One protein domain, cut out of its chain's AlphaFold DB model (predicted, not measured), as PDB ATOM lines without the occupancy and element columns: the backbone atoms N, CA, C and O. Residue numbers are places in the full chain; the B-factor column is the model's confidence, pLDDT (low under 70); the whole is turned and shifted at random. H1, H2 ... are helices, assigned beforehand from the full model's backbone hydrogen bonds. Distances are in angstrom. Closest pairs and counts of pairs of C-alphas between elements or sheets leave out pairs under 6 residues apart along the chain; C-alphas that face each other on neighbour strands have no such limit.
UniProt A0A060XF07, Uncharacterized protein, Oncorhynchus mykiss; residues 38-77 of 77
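AT A GLANCE: This is residues 38 to 77 of the 77 residues of an uncharacterized protein of Oncorhynchus mykiss (UniProt A0A060XF07). Start from H1, a short helix that makes a small head with the loop of residues 38 to 49 folded beside it; from this head residues 65 to 77 stick out as an arm ending in the shorter H2. The printed part has 40 residues with two named helices, H1 then H2, and no named strand; the class is all helix, though named elements hold only 16 residues. It is only just loose, close to extended, with a radius of gyration of the C-alphas of 13.3 A, and spans 39 by 20 by 13 A.

IN THESE COORDINATES: Find C-alpha 50 at (278.690, 92.275, -9.739); from there H1, residues 50 to 59, runs 14.2 A to C-alpha 59. H2, residues 70 to 75, ends at C-alpha 75, (269.939, 65.263, -25.837).

HOW THE PARTS SIT: H1 and H2 are apart, joined by a short link of 10 residues. In both helices each O i to N i+4 pair is within hydrogen-bond range.

THE WHOLE: The C-alphas farthest apart, Ala 38 and Arg 75, are 39.2 A apart. The printed part has no cut, and residue 38 alone has pLDDT under 70.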
ATOM      1  N   ALA A  38     290.336  96.652 -11.027       69.62
ATOM      2  CA  ALA A  38     289.888  96.161 -12.319       69.62
ATOM      3  C   ALA A  38     289.812  94.635 -12.242       69.62
ATOM      4  O   ALA A  38     290.834  93.987 -11.998       69.62
ATOM      5  N   LEU A  39     288.586  94.113 -12.328       81.31
ATOM      6  CA  LEU A  39     288.308  92.689 -12.218       81.31
ATOM      7  C   LEU A  39     289.211  91.990 -13.237       81.31
ATOM      8  O   LEU A  39     289.215  92.345 -14.419       81.31
ATOM      9  N   ARG A  40     290.095  91.116 -12.752       89.00
ATOM     10  CA  ARG A  40     291.205  90.579 -13.550       89.00
ATOM     11  C   ARG A  40     290.742  89.453 -14.452       89.00
ATOM     12  O   ARG A  40     291.316  89.248 -15.519       89.00
ATOM     13  N   TYR A  41     289.725  88.729 -14.005       89.31
ATOM     14  CA  TYR A  41     289.225  87.525 -14.641       89.31
ATOM     15  C   TYR A  41     287.820  87.706 -15.221       89.31
ATOM     16  O   TYR A  41     287.361  86.837 -15.961       89.31
ATOM     17  N   SER A  42     287.137  88.823 -14.935       88.06
ATOM     18  CA  SER A  42     285.799  89.096 -15.473       88.06
ATOM     19  C   SER A  42     285.627  90.510 -16.045       88.06
ATOM     20  O   SER A  42     285.960  91.519 -15.427       88.06
ATOM     21  N   PHE A  43     285.031  90.591 -17.236       86.88
ATOM     22  CA  PHE A  43     284.682  91.861 -17.882       86.88
ATOM     23  C   PHE A  43     283.354  92.417 -17.383       86.88
ATOM     24  O   PHE A  43     282.502  91.668 -16.905       86.88
ATOM     25  N   ASP A  44     283.185  93.733 -17.523       83.94
ATOM     26  CA  ASP A  44     281.929  94.405 -17.201       83.94
ATOM     27  C   ASP A  44     280.883  94.093 -18.264       83.94
ATOM     28  O   ASP A  44     280.984  94.555 -19.399       83.94
ATOM     29  N   ASN A  45     279.952  93.205 -17.918       83.31
ATOM     30  CA  ASN A  45     278.893  92.737 -18.796       83.31
ATOM     31  C   ASN A  45     277.587  92.557 -18.019       83.31
ATOM     32  O   ASN A  45     277.593  92.360 -16.807       83.31
ATOM     33  N   ASP A  46     276.476  92.559 -18.752       87.25
ATOM     34  CA  ASP A  46     275.132  92.417 -18.181       87.25
ATOM     35  C   ASP A  46     274.729  90.947 -17.936       87.25
ATOM     36  O   ASP A  46     273.579  90.661 -17.605       87.25
ATOM     37  N   LEU A  47     275.646  89.992 -18.141       91.31
ATOM     38  CA  LEU A  47     275.364  88.557 -18.007       91.31
ATOM     39  C   LEU A  47     275.580  88.058 -16.579       91.31
ATOM     40  O   LEU A  47     274.830  87.207 -16.105       91.31
ATOM     41  N   LEU A  48     276.625  88.557 -15.916       90.94
ATOM     42  CA  LEU A  48     276.972  88.197 -14.546       90.94
ATOM     43  C   LEU A  48     276.741  89.392 -13.632       90.94
ATOM     44  O   LEU A  48     277.185  90.502 -13.924       90.94
ATOM     45  N   SER A  49     276.097  89.160 -12.488       91.31
ATOM     46  CA  SER A  49     275.970  90.212 -11.484       91.31
ATOM     47  C   SER A  49     277.344  90.595 -10.929       91.31
ATOM     48  O   SER A  49     278.289  89.799 -10.927       91.31
ATOM     49  N   THR A  50     277.461  91.812 -10.400       89.25
ATOM     50  CA  THR A  50     278.690  92.275  -9.739       89.25
ATOM     51  C   THR A  50     279.131  91.318  -8.630       89.25
ATOM     52  O   THR A  50     280.313  91.018  -8.512       89.25
ATOM     53  N   GLU A  51     278.185  90.778  -7.861       90.12
ATOM     54  CA  GLU A  51     278.455  89.813  -6.789       90.12
ATOM     55  C   GLU A  51     279.032  88.497  -7.321       90.12
ATOM     56  O   GLU A  51     280.000  87.982  -6.769       90.12
ATOM     57  N   GLN A  52     278.491  87.970  -8.426       92.12
ATOM     58  CA  GLN A  52     279.038  86.774  -9.073       92.12
ATOM     59  C   GLN A  52     280.452  87.028  -9.589       92.12
ATOM     60  O   GLN A  52     281.326  86.179  -9.468       92.12
ATOM     61  N   ARG A  53     280.706  88.212 -10.142       90.88
ATOM     62  CA  ARG A  53     282.042  88.575 -10.617       90.88
ATOM     63  C   ARG A  53     283.040  88.663  -9.471       90.88
ATOM     64  O   ARG A  53     284.130  88.124  -9.604       90.88
ATOM     65  N   ILE A  54     282.649  89.253  -8.343       89.81
ATOM     66  CA  ILE A  54     283.474  89.279  -7.129       89.81
ATOM     67  C   ILE A  54     283.741  87.853  -6.628       89.81
ATOM     68  O   ILE A  54     284.897  87.503  -6.421       89.81
ATOM     69  N   SER A  55     282.718  86.997  -6.527       92.00
ATOM     70  CA  SER A  55     282.905  85.596  -6.110       92.00
ATOM     71  C   SER A  55     283.837  84.831  -7.052       92.00
ATOM     72  O   SER A  55     284.685  84.082  -6.588       92.00
ATOM     73  N   TYR A  56     283.775  85.058  -8.367       92.88
ATOM     74  CA  TYR A  56     284.713  84.417  -9.290       92.88
ATOM     75  C   TYR A  56     286.161  84.872  -9.086       92.88
ATOM     76  O   TYR A  56     287.077  84.065  -9.231       92.88
ATOM     77  N   GLU A  57     286.387  86.144  -8.757       90.75
ATOM     78  CA  GLU A  57     287.735  86.640  -8.453       90.75
ATOM     79  C   GLU A  57     288.294  86.036  -7.160       90.75
ATOM     80  O   GLU A  57     289.498  85.793  -7.079       90.75
ATOM     81  N   GLU A  58     287.439  85.799  -6.164       89.56
ATOM     82  CA  GLU A  58     287.834  85.265  -4.856       89.56
ATOM     83  C   GLU A  58     287.977  83.735  -4.863       89.56
ATOM     84  O   GLU A  58     288.979  83.204  -4.382       89.56
ATOM     85  N   ASP A  59     287.009  83.028  -5.450       93.00
ATOM     86  CA  ASP A  59     286.899  81.566  -5.403       93.00
ATOM     87  C   ASP A  59     287.498  80.879  -6.644       93.00
ATOM     88  O   ASP A  59     287.849  79.697  -6.606       93.00
ATOM     89  N   GLY A  60     287.596  81.593  -7.771       91.56
ATOM     90  CA  GLY A  60     288.066  81.060  -9.055       91.56
ATOM     91  C   GLY A  60     287.051  80.189  -9.810       91.56
ATOM     92  O   GLY A  60     287.372  79.659 -10.876       91.56
ATOM     93  N   PHE A  61     285.827  80.023  -9.295       94.50
ATOM     94  CA  PHE A  61     284.739  79.301  -9.962       94.50
ATOM     95  C   PHE A  61     283.369  79.916  -9.654       94.50
ATOM     96  O   PHE A  61     283.205  80.642  -8.681       94.50
ATOM     97  N   LEU A  62     282.370  79.616 -10.492       95.19
ATOM     98  CA  LEU A  62     280.977  80.009 -10.273       95.19
ATOM     99  C   LEU A  62     280.031  78.843 -10.524       95.19
ATOM    100  O   LEU A  62     280.192  78.089 -11.484       95.19
ATOM    101  N   LEU A  63     278.996  78.737  -9.692       94.38
ATOM    102  CA  LEU A  63     277.896  77.800  -9.892       94.38
ATOM    103  C   LEU A  63     276.678  78.529 -10.471       94.38
ATOM    104  O   LEU A  63     275.956  79.214  -9.748       94.38
ATOM    105  N   ILE A  64     276.404  78.321 -11.761       95.06
ATOM    106  CA  ILE A  64     275.200  78.842 -12.422       95.06
ATOM    107  C   ILE A  64     274.144  77.738 -12.507       95.06
ATOM    108  O   ILE A  64     274.259  76.786 -13.281       95.06
ATOM    109  N   LYS A  65     273.099  77.853 -11.686       94.25
ATOM    110  CA  LYS A  65     271.995  76.887 -11.663       94.25
ATOM    111  C   LYS A  65     271.122  77.053 -12.904       94.25
ATOM    112  O   LYS A  65     270.759  78.169 -13.252       94.25
ATOM    113  N   GLY A  66     270.758  75.937 -13.537       93.69
ATOM    114  CA  GLY A  66     269.861  75.946 -14.696       93.69
ATOM    115  C   GLY A  66     270.451  76.602 -15.948       93.69
ATOM    116  O   GLY A  66     269.690  77.034 -16.803       93.69
ATOM    117  N   LEU A  67     271.785  76.674 -16.062       95.62
ATOM    118  CA  LEU A  67     272.463  77.240 -17.236       95.62
ATOM    119  C   LEU A  67     272.054  76.542 -18.542       95.62
ATOM    120  O   LEU A  67     271.973  77.172 -19.591       95.62
ATOM    121  N   VAL A  68     271.797  75.236 -18.468       95.56
ATOM    122  CA  VAL A  68     271.364  74.420 -19.600       95.56
ATOM    123  C   VAL A  68     269.974  73.872 -19.304       95.56
ATOM    124  O   VAL A  68     269.714  73.385 -18.201       95.56
ATOM    125  N   SER A  69     269.075  73.962 -20.285       96.12
ATOM    126  CA  SER A  69     267.722  73.417 -20.168       96.12
ATOM    127  C   SER A  69     267.738  71.885 -20.111       96.12
ATOM    128  O   SER A  69     268.639  71.237 -20.647       96.12
ATOM    129  N   GLY A  70     266.708  71.296 -19.494       96.81
ATOM    130  CA  GLY A  70     266.570  69.838 -19.399       96.81
ATOM    131  C   GLY A  70     266.561  69.144 -20.763       96.81
ATOM    132  O   GLY A  70     267.257  68.151 -20.936       96.81
ATOM    133  N   GLU A  71     265.882  69.722 -21.760       96.12
ATOM    134  CA  GLU A  71     265.850  69.176 -23.127       96.12
ATOM    135  C   GLU A  71     267.258  69.037 -23.727       96.12
ATOM    136  O   GLU A  71     267.583  68.032 -24.359       96.12
ATOM    137  N   HIS A  72     268.116  70.039 -23.524       96.75
ATOM    138  CA  HIS A  72     269.492  69.981 -24.004       96.75
ATOM    139  C   HIS A  72     270.329  68.985 -23.202       96.75
ATOM    140  O   HIS A  72     271.145  68.288 -23.796       96.75
ATOM    141  N   ILE A  73     270.108  68.861 -21.891       96.69
ATOM    142  CA  ILE A  73     270.777  67.843 -21.069       96.69
ATOM    143  C   ILE A  73     270.427  66.437 -21.564       96.69
ATOM    144  O   ILE A  73     271.329  65.632 -21.775       96.69
ATOM    145  N   ASP A  74     269.144  66.150 -21.788       96.94
ATOM    146  CA  ASP A  74     268.686  64.826 -22.221       96.94
ATOM    147  C   ASP A  74     269.192  64.467 -23.622       96.94
ATOM    148  O   ASP A  74     269.483  63.306 -23.895       96.94
ATOM    149  N   ARG A  75     269.363  65.461 -24.501       96.94
ATOM    150  CA  ARG A  75     269.939  65.263 -25.837       96.94
ATOM    151  C   ARG A  75     271.410  64.831 -25.805       96.94
ATOM    152  O   ARG A  75     271.847  64.157 -26.734       96.94
ATOM    153  N   PHE A  76     272.172  65.255 -24.795       94.31
ATOM    154  CA  PHE A  76     273.611  64.982 -24.665       94.31
ATOM    155  C   PHE A  76     273.952  63.918 -23.604       94.31
ATOM    156  O   PHE A  76     275.136  63.691 -23.350       94.31
ATOM    157  N   ARG A  77     272.947  63.300 -22.974       89.06
ATOM    158  CA  ARG A  77     273.112  62.161 -22.057       89.06
ATOM    159  C   ARG A  77     273.445  60.873 -22.800       89.06
ATOM    160  O   ARG A  77     274.218  60.085 -22.213       89.06
TER     161      ARG A  77